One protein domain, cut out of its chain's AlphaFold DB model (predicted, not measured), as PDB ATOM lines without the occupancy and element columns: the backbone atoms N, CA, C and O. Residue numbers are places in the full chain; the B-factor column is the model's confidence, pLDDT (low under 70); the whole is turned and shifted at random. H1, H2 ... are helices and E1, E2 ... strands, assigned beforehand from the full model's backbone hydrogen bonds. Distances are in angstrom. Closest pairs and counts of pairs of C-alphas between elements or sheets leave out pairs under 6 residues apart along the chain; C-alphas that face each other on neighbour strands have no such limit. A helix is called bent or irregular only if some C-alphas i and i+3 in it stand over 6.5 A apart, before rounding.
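This is residues 27 to 90 and 171 to 206 of the 295 residues of the protein "DUF4988 domain-containing protein" of Bacteroides sp (UniProt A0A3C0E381). Two small three-stranded sheets, their strands running crosswise to each other, make a body with the second part of a long helix, H1b, packed across the sheet E1 E2 E3. The helix's first part, residues 27 to 39, sticks out as an arm that makes the length. The 100 printed residues hold, in order, H1 and E1 to E6, a mixed class; both sheets, E1 - E2 - E3 and E4 - E5 - E6, are antiparallel. The whole is loose, radius of gyration of the C-alphas 15.8 A, spanning 56 by 29 by 28 A.

H1, residues 27 to 58, was assigned as one helix by its hydrogen bonds but is bent, with C-alphas 39 and 42 6.5 A apart. H1a, residues 27 to 39, begins at C-alpha 27 (157.442, 167.645, 195.139) and measures 18.5 A; H1b, residues 42 to 58, measures 24.4 A. E1 is residues 64 to 69, E2 75 to 79, E3 84 to 87, E4 176 to 179, E5 185 to 192, 22.5 A, and E6 195 to 202, 23.4 A, ending at C-alpha 202 (149.317, 139.403, 152.259).

H1a stands at a shallow tilt of 23 degrees to H1b; in both, every O i to N i+4 pair is within hydrogen-bond range. H1b is on the sheet E1 E2 E3, two layers, a helix on one face of a sheet, at a height of 9.0 A; it runs across the strands, at 75 degrees to E3 on the local plane. Its closest C-alphas to E3 are Asn 50 and Ile 85, 6.1 A. Each sheet is a meander, each strand the antiparallel neighbour and hairpin partner of the one before: N 65 and O 78 are 2.8 A apart, N 77 and O 85 2.8 A, N 187 and O 178 2.8 A, N 201 and O 186 2.8 A. Between the sheets, the closest C-alphas of E3 and E4 are Ile 87 and Asn 176, 7.0 A, and of E1 and E6 Val 64 and Ala 202, 7.1 A.

Without residues 27 to 39, which stand free, the body spans 37 by 28 by 27 A. Residues 91 to 170 are not printed; C-alphas 90 and 171 are 10.6 A apart across this cut. The links printed whole are tight. Residues 36, 39, 90 and 171 have pLDDT under 70.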
ATOM      1  N   GLN A  27     158.267 167.005 196.173       73.88
ATOM      2  CA  GLN A  27     157.442 167.645 195.139       73.88
ATOM      3  C   GLN A  27     158.024 167.413 193.747       73.88
ATOM      4  O   GLN A  27     157.289 167.056 192.833       73.88
ATOM      5  N   LYS A  28     159.347 167.516 193.617       74.19
ATOM      6  CA  LYS A  28     160.051 167.228 192.370       74.19
ATOM      7  C   LYS A  28     159.875 165.776 191.919       74.19
ATOM      8  O   LYS A  28     159.643 165.542 190.737       74.19
ATOM      9  N   ASP A  29     159.934 164.820 192.844       74.56
ATOM     10  CA  ASP A  29     159.675 163.407 192.545       74.56
ATOM     11  C   ASP A  29     158.219 163.176 192.098       74.56
ATOM     12  O   ASP A  29     157.964 162.390 191.188       74.56
ATOM     13  N   ILE A  30     157.248 163.868 192.705       72.88
ATOM     14  CA  ILE A  30     155.831 163.795 192.309       72.88
ATOM     15  C   ILE A  30     155.620 164.378 190.910       72.88
ATOM     16  O   ILE A  30     154.901 163.786 190.106       72.88
ATOM     17  N   ASP A  31     156.245 165.513 190.607       75.25
ATOM     18  CA  ASP A  31     156.136 166.152 189.297       75.25
ATOM     19  C   ASP A  31     156.780 165.292 188.195       75.25
ATOM     20  O   ASP A  31     156.204 165.150 187.115       75.25
ATOM     21  N   ASP A  32     157.918 164.642 188.477       73.38
ATOM     22  CA  ASP A  32     158.527 163.653 187.573       73.38
ATOM     23  C   ASP A  32     157.597 162.455 187.339       73.38
ATOM     24  O   ASP A  32     157.374 162.043 186.198       73.38
ATOM     25  N   LEU A  33     156.987 161.923 188.404       75.00
ATOM     26  CA  LEU A  33     156.036 160.817 188.300       75.00
ATOM     27  C   LEU A  33     154.791 161.186 187.487       75.00
ATOM     28  O   LEU A  33     154.362 160.385 186.657       75.00
ATOM     29  N   ASN A  34     154.233 162.381 187.689       74.44
ATOM     30  CA  ASN A  34     153.086 162.864 186.918       74.44
ATOM     31  C   ASN A  34     153.447 163.039 185.440       74.44
ATOM     32  O   ASN A  34     152.739 162.534 184.577       74.44
ATOM     33  N   SER A  35     154.597 163.650 185.145       70.75
ATOM     34  CA  SER A  35     155.097 163.800 183.773       70.75
ATOM     35  C   SER A  35     155.249 162.448 183.065       70.75
ATOM     36  O   SER A  35     154.853 162.276 181.912       70.75
ATOM     37  N   ARG A  36     155.768 161.438 183.774       69.88
ATOM     38  CA  ARG A  36     155.871 160.073 183.245       69.88
ATOM     39  C   ARG A  36     154.504 159.430 183.021       69.88
ATOM     40  O   ARG A  36     154.347 158.691 182.052       69.88
ATOM     41  N   LEU A  37     153.531 159.679 183.895       72.69
ATOM     42  CA  LEU A  37     152.168 159.169 183.740       72.69
ATOM     43  C   LEU A  37     151.480 159.778 182.512       72.69
ATOM     44  O   LEU A  37     150.931 159.030 181.701       72.69
ATOM     45  N   ASP A  38     151.600 161.093 182.335       73.19
ATOM     46  CA  ASP A  38     151.049 161.827 181.191       73.19
ATOM     47  C   ASP A  38     151.622 161.320 179.856       73.19
ATOM     48  O   ASP A  38     150.938 161.317 178.833       73.19
ATOM     49  N   GLN A  39     152.870 160.835 179.854       69.69
ATOM     50  CA  GLN A  39     153.470 160.188 178.686       69.69
ATOM     51  C   GLN A  39     152.947 158.764 178.448       69.69
ATOM     52  O   GLN A  39     152.803 158.360 177.296       69.69
ATOM     53  N   LEU A  40     152.669 157.989 179.501       72.81
ATOM     54  CA  LEU A  40     152.274 156.579 179.394       72.81
ATOM     55  C   LEU A  40     150.810 156.381 178.985       72.81
ATOM     56  O   LEU A  40     150.500 155.425 178.275       72.81
ATOM     57  N   GLU A  41     149.900 157.248 179.422       76.38
ATOM     58  CA  GLU A  41     148.468 157.118 179.125       76.38
ATOM     59  C   GLU A  41     148.143 157.054 177.614       76.38
ATOM     60  O   GLU A  41     147.498 156.085 177.191       76.38
ATOM     61  N   PRO A  42     148.628 157.976 176.754       78.62
ATOM     62  CA  PRO A  42     148.385 157.888 175.314       78.62
ATOM     63  C   PRO A  42     149.046 156.657 174.676       78.62
ATOM     64  O   PRO A  42     148.508 156.092 173.723       78.62
ATOM     65  N   MET A  43     150.172 156.182 175.223       77.62
ATOM     66  CA  MET A  43     150.824 154.957 174.749       77.62
ATOM     67  C   MET A  43     149.936 153.732 174.961       77.62
ATOM     68  O   MET A  43     149.846 152.875 174.087       77.62
ATOM     69  N   LEU A  44     149.253 153.636 176.104       81.12
ATOM     70  CA  LEU A  44     148.351 152.517 176.389       81.12
ATOM     71  C   LEU A  44     147.151 152.502 175.438       81.12
ATOM     72  O   LEU A  44     146.773 151.436 174.950       81.12
ATOM     73  N   ALA A  45     146.577 153.672 175.147       84.44
ATOM     74  CA  ALA A  45     145.504 153.796 174.166       84.44
ATOM     75  C   ALA A  45     145.966 153.312 172.781       84.44
ATOM     76  O   ALA A  45     145.323 152.437 172.196       84.44
ATOM     77  N   GLN A  46     147.130 153.784 172.321       83.12
ATOM     78  CA  GLN A  46     147.712 153.368 171.044       83.12
ATOM     79  C   GLN A  46     148.013 151.863 170.999       83.12
ATOM     80  O   GLN A  46     147.790 151.216 169.978       83.12
ATOM     81  N   LEU A  47     148.505 151.276 172.095       85.25
ATOM     82  CA  LEU A  47     148.771 149.838 172.170       85.25
ATOM     83  C   LEU A  47     147.481 149.029 171.997       85.25
ATOM     84  O   LEU A  47     147.460 148.067 171.232       85.25
ATOM     85  N   ASN A  48     146.411 149.423 172.690       88.81
ATOM     86  CA  ASN A  48     145.117 148.749 172.606       88.81
ATOM     87  C   ASN A  48     144.530 148.828 171.190       88.81
ATOM     88  O   ASN A  48     144.023 147.827 170.683       88.81
ATOM     89  N   GLU A  49     144.643 149.985 170.538       90.44
ATOM     90  CA  GLU A  49     144.236 150.170 169.143       90.44
ATOM     91  C   GLU A  49     145.064 149.289 168.200       90.44
ATOM     92  O   GLU A  49     144.501 148.522 167.420       90.44
ATOM     93  N   ASN A  50     146.393 149.288 168.342       88.75
ATOM     94  CA  ASN A  50     147.285 148.442 167.546       88.75
ATOM     95  C   ASN A  50     146.970 146.944 167.716       88.75
ATOM     96  O   ASN A  50     146.973 146.203 166.732       88.75
ATOM     97  N   ILE A  51     146.670 146.491 168.941       89.88
ATOM     98  CA  ILE A  51     146.255 145.105 169.221       89.88
ATOM     99  C   ILE A  51     144.941 144.787 168.508       89.88
ATOM    100  O   ILE A  51     144.853 143.771 167.818       89.88
ATOM    101  N   SER A  52     143.934 145.654 168.649       92.69
ATOM    102  CA  SER A  52     142.629 145.490 168.002       92.69
ATOM    103  C   SER A  52     142.766 145.431 166.480       92.69
ATOM    104  O   SER A  52     142.219 144.537 165.832       92.69
ATOM    105  N   ASN A  53     143.559 146.332 165.906       93.00
ATOM    106  CA  ASN A  53     143.805 146.395 164.474       93.00
ATOM    107  C   ASN A  53     144.528 145.159 163.959       93.00
ATOM    108  O   ASN A  53     144.113 144.574 162.959       93.00
ATOM    109  N   TYR A  54     145.555 144.695 164.668       91.12
ATOM    110  CA  TYR A  54     146.236 143.468 164.285       91.12
ATOM    111  C   TYR A  54     145.328 142.237 164.374       91.12
ATOM    112  O   TYR A  54     145.320 141.421 163.456       91.12
ATOM    113  N   GLN A  55     144.502 142.120 165.418       90.25
ATOM    114  CA  GLN A  55     143.481 141.068 165.487       90.25
ATOM    115  C   GLN A  55     142.492 141.169 164.321       90.25
ATOM    116  O   GLN A  55     142.154 140.157 163.714       90.25
ATOM    117  N   GLY A  56     142.084 142.385 163.951       90.38
ATOM    118  CA  GLY A  56     141.271 142.637 162.763       90.38
ATOM    119  C   GLY A  56     141.940 142.144 161.478       90.38
ATOM    120  O   GLY A  56     141.263 141.558 160.634       90.38
ATOM    121  N   VAL A  57     143.257 142.321 161.350       90.81
ATOM    122  CA  VAL A  57     144.047 141.802 160.225       90.81
ATOM    123  C   VAL A  57     144.082 140.273 160.217       90.81
ATOM    124  O   VAL A  57     143.838 139.663 159.177       90.81
ATOM    125  N   LEU A  58     144.330 139.637 161.365       87.56
ATOM    126  CA  LEU A  58     144.368 138.172 161.476       87.56
ATOM    127  C   LEU A  58     143.004 137.522 161.203       87.56
ATOM    128  O   LEU A  58     142.936 136.488 160.542       87.56
ATOM    129  N   ASP A  59     141.923 138.155 161.655       86.62
ATOM    130  CA  ASP A  59     140.546 137.716 161.412       86.62
ATOM    131  C   ASP A  59     140.072 138.001 159.971       86.62
ATOM    132  O   ASP A  59     138.956 137.632 159.599       86.62
ATOM    133  N   GLY A  60     140.876 138.703 159.163       82.62
ATOM    134  CA  GLY A  60     140.518 139.131 157.809       82.62
ATOM    135  C   GLY A  60     139.453 140.233 157.749       82.62
ATOM    136  O   GLY A  60     138.893 140.473 156.681       82.62
ATOM    137  N   LYS A  61     139.158 140.898 158.874       86.94
ATOM    138  CA  LYS A  61     138.242 142.054 158.960       86.94
ATOM    139  C   LYS A  61     138.893 143.337 158.446       86.94
ATOM    140  O   LYS A  61     138.207 144.191 157.896       86.94
ATOM    141  N   LEU A  62     140.201 143.468 158.656       90.56
ATOM    142  CA  LEU A  62     141.032 144.541 158.127       90.56
ATOM    143  C   LEU A  62     142.042 143.948 157.149       90.56
ATOM    144  O   LEU A  62     142.548 142.848 157.358       90.56
ATOM    145  N   LEU A  63     142.342 144.677 156.082       90.19
ATOM    146  CA  LEU A  63     143.386 144.303 155.137       90.19
ATOM    147  C   LEU A  63     144.564 145.255 155.259       90.19
ATOM    148  O   LEU A  63     144.382 146.447 155.498       90.19
ATOM    149  N   VAL A  64     145.760 144.725 155.025       93.12
ATOM    150  CA  VAL A  64     146.959 145.538 154.843       93.12
ATOM    151  C   VAL A  64     146.978 146.046 153.406       93.12
ATOM    152  O   VAL A  64     147.012 145.251 152.468       93.12
ATOM    153  N   MET A  65     146.929 147.359 153.231       89.94
ATOM    154  CA  MET A  65     146.813 148.014 151.923       89.94
ATOM    155  C   MET A  65     148.170 148.420 151.359       89.94
ATOM    156  O   MET A  65     148.383 148.394 150.150       89.94
ATOM    157  N   GLY A  66     149.101 148.751 152.242       91.81
ATOM    158  CA  GLY A  66     150.413 149.241 151.874       91.81
ATOM    159  C   GLY A  66     151.288 149.409 153.098       91.81
ATOM    160  O   GLY A  66     150.864 149.181 154.236       91.81
ATOM    161  N   TYR A  67     152.526 149.803 152.850       94.19
ATOM    162  CA  TYR A  67     153.440 150.207 153.896       94.19
ATOM    163  C   TYR A  67     154.413 151.259 153.367       94.19
ATOM    164  O   TYR A  67     154.728 151.297 152.177       94.19
ATOM    165  N   ALA A  68     154.912 152.083 154.276       92.94
ATOM    166  CA  ALA A  68     156.018 152.999 154.051       92.94
ATOM    167  C   ALA A  68     157.133 152.696 155.052       92.94
ATOM    168  O   ALA A  68     156.853 152.296 156.184       92.94
ATOM    169  N   VAL A  69     158.381 152.899 154.631       90.94
ATOM    170  CA  VAL A  69     159.567 152.764 155.482       90.94
ATOM    171  C   VAL A  69     160.234 154.127 155.586       90.94
ATOM    172  O   VAL A  69     160.496 154.762 154.563       90.94
ATOM    173  N   SER A  70     160.476 154.594 156.802       87.19
ATOM    174  CA  SER A  70     161.211 155.835 157.061       87.19
ATOM    175  C   SER A  70     162.729 155.627 156.981       87.19
ATOM    176  O   SER A  70     163.221 154.500 156.940       87.19
ATOM    177  N   GLU A  71     163.499 156.717 156.993       80.56
ATOM    178  CA  GLU A  71     164.972 156.669 156.933       80.56
ATOM    179  C   GLU A  71     165.592 155.912 158.118       80.56
ATOM    180  O   GLU A  71     166.531 155.134 157.946       80.56
ATOM    181  N   ASN A  72     165.012 156.053 159.312       74.69
ATOM    182  CA  ASN A  72     165.394 155.287 160.502       74.69
ATOM    183  C   ASN A  72     164.864 153.834 160.484       74.69
ATOM    184  O   ASN A  72     165.108 153.075 161.421       74.69
ATOM    185  N   GLY A  73     164.179 153.406 159.420       79.69
ATOM    186  CA  GLY A  73     163.717 152.032 159.218       79.69
ATOM    187  C   GLY A  73     162.410 151.672 159.922       79.69
ATOM    188  O   GLY A  73     162.094 150.483 159.995       79.69
ATOM    189  N   ASP A  74     161.668 152.649 160.451       85.88
ATOM    190  CA  ASP A  74     160.338 152.408 161.010       85.88
ATOM    191  C   ASP A  74     159.343 152.125 159.882       85.88
ATOM    192  O   ASP A  74     159.387 152.738 158.813       85.88
ATOM    193  N   TYR A  75     158.411 151.214 160.138       90.19
ATOM    194  CA  TYR A  75     157.337 150.899 159.207       90.19
ATOM    195  C   TYR A  75     156.057 151.613 159.619       90.19
ATOM    196  O   TYR A  75     155.655 151.584 160.782       90.19
ATOM    197  N   THR A  76     155.370 152.195 158.645       92.88
ATOM    198  CA  THR A  76     153.965 152.592 158.771       92.88
ATOM    199  C   THR A  76     153.151 151.693 157.860       92.88
ATOM    200  O   THR A  76     153.333 151.735 156.649       92.88
ATOM    201  N   VAL A  77     152.290 150.859 158.437       93.94
ATOM    202  CA  VAL A  77     151.425 149.921 157.716       93.94
ATOM    203  C   VAL A  77     150.032 150.516 157.607       93.94
ATOM    204  O   VAL A  77     149.436 150.869 158.621       93.94
ATOM    205  N   GLU A  78     149.511 150.608 156.390       94.50
ATOM    206  CA  GLU A  78     148.199 151.184 156.100       94.50
ATOM    207  C   GLU A  78     147.126 150.099 156.080       94.50
ATOM    208  O   GLU A  78     147.298 149.047 155.452       94.50
ATOM    209  N   LEU A  79     146.004 150.361 156.748       94.19
ATOM    210  CA  LEU A  79     144.890 149.429 156.852       94.19
ATOM    211  C   LEU A  79     143.686 149.878 156.024       94.19
ATOM    212  O   LEU A  79     143.491 151.050 155.708       94.19
ATOM    213  N   SER A  80     142.824 148.920 155.705       90.19
ATOM    214  CA  SER A  80     141.623 149.141 154.898       90.19
ATOM    215  C   SER A  80     140.587 150.096 155.501       90.19
ATOM    216  O   SER A  80     139.723 150.576 154.770       90.19
ATOM    217  N   ASN A  81     140.627 150.348 156.811       88.75
ATOM    218  CA  ASN A  81     139.763 151.315 157.499       88.75
ATOM    219  C   ASN A  81     140.343 152.744 157.503       88.75
ATOM    220  O   ASN A  81     139.709 153.645 158.046       88.75
ATOM    221  N   GLY A  82     141.515 152.960 156.895       89.19
ATOM    222  CA  GLY A  82     142.213 154.246 156.874       89.19
ATOM    223  C   GLY A  82     143.115 154.494 158.086       89.19
ATOM    224  O   GLY A  82     143.794 155.518 158.129       89.19
ATOM    225  N   GLU A  83     143.150 153.575 159.052       92.75
ATOM    226  CA  GLU A  83     144.083 153.636 160.177       92.75
ATOM    227  C   GLU A  83     145.465 153.106 159.780       92.75
ATOM    228  O   GLU A  83     145.655 152.483 158.730       92.75
ATOM    229  N   THR A  84     146.451 153.358 160.641       91.88
ATOM    230  CA  THR A  84     147.828 152.906 160.427       91.88
ATOM    231  C   THR A  84     148.388 152.227 161.667       91.88
ATOM    232  O   THR A  84     148.082 152.624 162.789       91.88
ATOM    233  N   ILE A  85     149.242 151.225 161.467       90.06
ATOM    234  CA  ILE A  85     150.047 150.616 162.531       90.06
ATOM    235  C   ILE A  85     151.491 151.063 162.327       90.06
ATOM    236  O   ILE A  85     152.065 150.834 161.261       90.06
ATOM    237  N   LYS A  86     152.092 151.672 163.350       87.81
ATOM    238  CA  LYS A  86     153.519 152.011 163.351       87.81
ATOM    239  C   LYS A  86     154.333 150.916 164.032       87.81
ATOM    240  O   LYS A  86     154.011 150.510 165.147       87.81
ATOM    241  N   ILE A  87     155.389 150.462 163.364       87.00
ATOM    242  CA  ILE A  87     156.353 149.494 163.886       87.00
ATOM    243  C   ILE A  87     157.714 150.167 163.936       87.00
ATOM    244  O   ILE A  87     158.263 150.555 162.907       87.00
ATOM    245  N   TYR A  88     158.253 150.282 165.143       81.00
ATOM    246  CA  TYR A  88     159.527 150.942 165.387       81.00
ATOM    247  C   TYR A  88     160.681 149.963 165.192       81.00
ATOM    248  O   TYR A  88     160.676 148.870 165.759       81.00
ATOM    249  N   SER A  89     161.691 150.373 164.429       73.12
ATOM    250  CA  SER A  89     162.893 149.580 164.149       73.12
ATOM    251  C   SER A  89     163.822 149.456 165.358       73.12
ATOM    252  O   SER A  89     164.752 148.649 165.362       73.12
ATOM    253  N   GLY A  90     163.609 150.301 166.373       66.00
ATOM    254  CA  GLY A  90     164.509 150.458 167.510       66.00
ATOM    255  C   GLY A  90     165.801 151.210 167.171       66.00
ATOM    256  O   GLY A  90     166.648 151.356 168.051       66.00
ATOM    257  N   VAL A 171     154.850 152.996 171.052       65.06
ATOM    258  CA  VAL A 171     154.682 151.580 171.378       65.06
ATOM    259  C   VAL A 171     154.444 150.788 170.103       65.06
ATOM    260  O   VAL A 171     153.581 151.129 169.297       65.06
ATOM    261  N   SER A 172     155.193 149.704 169.933       77.62
ATOM    262  CA  SER A 172     154.936 148.700 168.903       77.62
ATOM    263  C   SER A 172     154.743 147.346 169.569       77.62
ATOM    264  O   SER A 172     155.492 146.975 170.472       77.62
ATOM    265  N   ILE A 173     153.741 146.602 169.105       84.31
ATOM    266  CA  ILE A 173     153.539 145.195 169.480       84.31
ATOM    267  C   ILE A 173     154.446 144.245 168.682       84.31
ATOM    268  O   ILE A 173     154.554 143.070 169.017       84.31
ATOM    269  N   PHE A 174     155.114 144.761 167.646       88.38
ATOM    270  CA  PHE A 174     156.040 144.028 166.789       88.38
ATOM    271  C   PHE A 174     157.473 144.488 167.009       88.38
ATOM    272  O   PHE A 174     157.735 145.669 167.240       88.38
ATOM    273  N   THR A 175     158.400 143.548 166.886       84.31
ATOM    274  CA  THR A 175     159.840 143.801 166.938       84.31
ATOM    275  C   THR A 175     160.444 144.051 165.565       84.31
ATOM    276  O   THR A 175     161.534 144.603 165.493       84.31
ATOM    277  N   ASN A 176     159.786 143.606 164.490       86.19
ATOM    278  CA  ASN A 176     160.291 143.745 163.128       86.19
ATOM    279  C   ASN A 176     159.177 143.540 162.089       86.19
ATOM    280  O   ASN A 176     158.152 142.912 162.378       86.19
ATOM    281  N   VAL A 177     159.418 144.025 160.870       90.81
ATOM    282  CA  VAL A 177     158.638 143.707 159.671       90.81
ATOM    283  C   VAL A 177     159.596 143.297 158.559       90.81
ATOM    284  O   VAL A 177     160.555 144.005 158.256       90.81
ATOM    285  N   ILE A 178     159.312 142.160 157.932       92.94
ATOM    286  CA  ILE A 178     160.039 141.658 156.768       92.94
ATOM    287  C   ILE A 178     159.098 141.712 155.568       92.94
ATOM    288  O   ILE A 178     158.036 141.089 155.575       92.94
ATOM    289  N   VAL A 179     159.489 142.447 154.533       94.25
ATOM    290  CA  VAL A 179     158.786 142.462 153.246       94.25
ATOM    291  C   VAL A 179     159.231 141.244 152.437       94.25
ATOM    292  O   VAL A 179     160.426 140.955 152.389       94.25
ATOM    293  N   SER A 180     158.299 140.530 151.804       94.81
ATOM    294  CA  SER A 180     158.661 139.469 150.858       94.81
ATOM    295  C   SER A 180     159.406 140.023 149.637       94.81
ATOM    296  O   SER A 180     159.192 141.166 149.238       94.81
ATOM    297  N   ASP A 181     160.255 139.204 149.009       91.12
ATOM    298  CA  ASP A 181     161.084 139.616 147.860       91.12
ATOM    299  C   ASP A 181     160.265 140.175 146.681       91.12
ATOM    300  O   ASP A 181     160.723 141.045 145.942       91.12
ATOM    301  N   ASP A 182     159.040 139.683 146.506       85.25
ATOM    302  CA  ASP A 182     158.086 140.118 145.481       85.25
ATOM    303  C   ASP A 182     157.219 141.319 145.910       85.25
ATOM    304  O   ASP A 182     156.371 141.780 145.145       85.25
ATOM    305  N   GLY A 183     157.394 141.807 147.142       86.38
ATOM    306  CA  GLY A 183     156.627 142.903 147.723       86.38
ATOM    307  C   GLY A 183     155.136 142.606 147.896       86.38
ATOM    308  O   GLY A 183     154.350 143.545 147.970       86.38
ATOM    309  N   SER A 184     154.714 141.336 147.909       88.44
ATOM    310  CA  SER A 184     153.298 140.945 147.985       88.44
ATOM    311  C   SER A 184     152.788 140.706 149.409       88.44
ATOM    312  O   SER A 184     151.574 140.642 149.631       88.44
ATOM    313  N   SER A 185     153.683 140.597 150.391       93.81
ATOM    314  CA  SER A 185     153.330 140.298 151.777       93.81
ATOM    315  C   SER A 185     154.294 140.912 152.788       93.81
ATOM    316  O   SER A 185     155.444 141.228 152.478       93.81
ATOM    317  N   LEU A 186     153.801 141.062 154.015       95.25
ATOM    318  CA  LEU A 186     154.566 141.486 155.181       95.25
ATOM    319  C   LEU A 186     154.571 140.363 156.213       95.25
ATOM    320  O   LEU A 186     153.524 139.812 156.546       95.25
ATOM    321  N   THR A 187     155.745 140.049 156.747       95.62
ATOM    322  CA  THR A 187     155.908 139.160 157.894       95.62
ATOM    323  C   THR A 187     156.213 139.997 159.119       95.62
ATOM    324  O   THR A 187     157.263 140.628 159.206       95.62
ATOM    325  N   PHE A 188     155.276 140.007 160.058       93.25
ATOM    326  CA  PHE A 188     155.425 140.671 161.344       93.25
ATOM    327  C   PHE A 188     156.115 139.726 162.319       93.25
ATOM    328  O   PHE A 188     155.707 138.569 162.421       93.25
ATOM    329  N   GLU A 189     157.116 140.212 163.049       92.25
ATOM    330  CA  GLU A 189     157.792 139.450 164.103       92.25
ATOM    331  C   GLU A 189     157.531 140.065 165.477       92.25
ATOM    332  O   GLU A 189     157.429 141.284 165.616       92.25
ATOM    333  N   TRP A 190     157.453 139.227 166.507       88.19
ATOM    334  CA  TRP A 190     157.377 139.651 167.906       88.19
ATOM    335  C   TRP A 190     158.069 138.636 168.813       88.19
ATOM    336  O   TRP A 190     158.388 137.520 168.403       88.19
ATOM    337  N   LYS A 191     158.301 139.006 170.075       85.44
ATOM    338  CA  LYS A 191     158.912 138.112 171.064       85.44
ATOM    339  C   LYS A 191     157.879 137.507 172.005       85.44
ATOM    340  O   LYS A 191     157.002 138.200 172.510       85.44
ATOM    341  N   ASN A 192     158.043 136.222 172.296       83.62
ATOM    342  CA  ASN A 192     157.434 135.540 173.431       83.62
ATOM    343  C   ASN A 192     158.564 135.006 174.323       83.62
ATOM    344  O   ASN A 192     159.155 133.959 174.040       83.62
ATOM    345  N   GLY A 193     158.925 135.780 175.350       85.44
ATOM    346  CA  GLY A 193     160.184 135.585 176.071       85.44
ATOM    347  C   GLY A 193     161.377 135.739 175.122       85.44
ATOM    348  O   GLY A 193     161.472 136.729 174.398       85.44
ATOM    349  N   ASP A 194     162.252 134.735 175.087       87.69
ATOM    350  CA  ASP A 194     163.418 134.709 174.191       87.69
ATOM    351  C   ASP A 194     163.103 134.170 172.785       87.69
ATOM    352  O   ASP A 194     163.956 134.205 171.900       87.69
ATOM    353  N   THR A 195     161.885 133.668 172.557       90.81
ATOM    354  CA  THR A 195     161.488 133.109 171.258       90.81
ATOM    355  C   THR A 195     160.963 134.206 170.345       90.81
ATOM    356  O   THR A 195     160.088 134.976 170.743       90.81
ATOM    357  N   VAL A 196     161.456 134.251 169.107       91.12
ATOM    358  CA  VAL A 196     160.877 135.080 168.045       91.12
ATOM    359  C   VAL A 196     159.739 134.307 167.387       91.12
ATOM    360  O   VAL A 196     159.923 133.190 166.909       91.12
ATOM    361  N   MET A 197     158.560 134.910 167.398       93.88
ATOM    362  CA  MET A 197     157.362 134.456 166.710       93.88
ATOM    363  C   MET A 197     157.161 135.319 165.466       93.88
ATOM    364  O   MET A 197     157.604 136.468 165.436       93.88
ATOM    365  N   SER A 198     156.468 134.793 164.461       94.94
ATOM    366  CA  SER A 198     156.156 135.563 163.263       94.94
ATOM    367  C   SER A 198     154.834 135.159 162.629       94.94
ATOM    368  O   SER A 198     154.335 134.050 162.830       94.94
ATOM    369  N   GLN A 199     154.260 136.082 161.859       94.44
ATOM    370  CA  GLN A 199     153.071 135.839 161.055       94.44
ATOM    371  C   GLN A 199     153.115 136.662 159.771       94.44
ATOM    372  O   GLN A 199     153.294 137.881 159.802       94.44
ATOM    373  N   THR A 200     152.885 135.986 158.649       95.50
ATOM    374  CA  THR A 200     152.803 136.607 157.326       95.50
ATOM    375  C   THR A 200     151.367 137.001 156.997       95.50
ATOM    376  O   THR A 200     150.428 136.229 157.214       95.50
ATOM    377  N   VAL A 201     151.210 138.203 156.450       93.31
ATOM    378  CA  VAL A 201     149.953 138.781 155.974       93.31
ATOM    379  C   VAL A 201     150.164 139.294 154.552       93.31
ATOM    380  O   VAL A 201     151.122 140.015 154.276       93.31
ATOM    381  N   ALA A 202     149.265 138.932 153.639       92.00
ATOM    382  CA  ALA A 202     149.317 139.403 152.259       92.00
ATOM    383  C   ALA A 202     148.777 140.834 152.123       92.00
ATOM    384  O   ALA A 202     147.759 141.190 152.725       92.00
ATOM    385  N   LEU A 203     149.409 141.623 151.256       90.56
ATOM    386  CA  LEU A 203     148.893 142.920 150.830       90.56
ATOM    387  C   LEU A 203     147.586 142.748 150.053       90.56
ATOM    388  O   LEU A 203     147.378 141.749 149.359       90.56
ATOM    389  N   TYR A 204     146.690 143.725 150.178       87.00
ATOM    390  CA  TYR A 204     145.352 143.717 149.577       87.00
ATOM    391  C   TYR A 204     144.559 142.443 149.910       87.00
ATOM    392  O   TYR A 204     143.771 141.951 149.104       87.00
ATOM    393  N   GLY A 205     144.827 141.842 151.076       84.75
ATOM    394  CA  GLY A 205     144.224 140.576 151.492       84.75
ATOM    395  C   GLY A 205     144.542 139.396 150.573       84.75
ATOM    396  O   GLY A 205     143.785 138.422 150.579       84.75
ATOM    397  N   GLY A 206     145.614 139.487 149.782       87.62
ATOM    398  CA  GLY A 206     145.994 138.496 148.779       87.62
ATOM    399  C   GLY A 206     145.295 138.662 147.430       87.62
ATOM    400  O   GLY A 206     145.317 137.718 146.649       87.62
TER     401      GLY A 206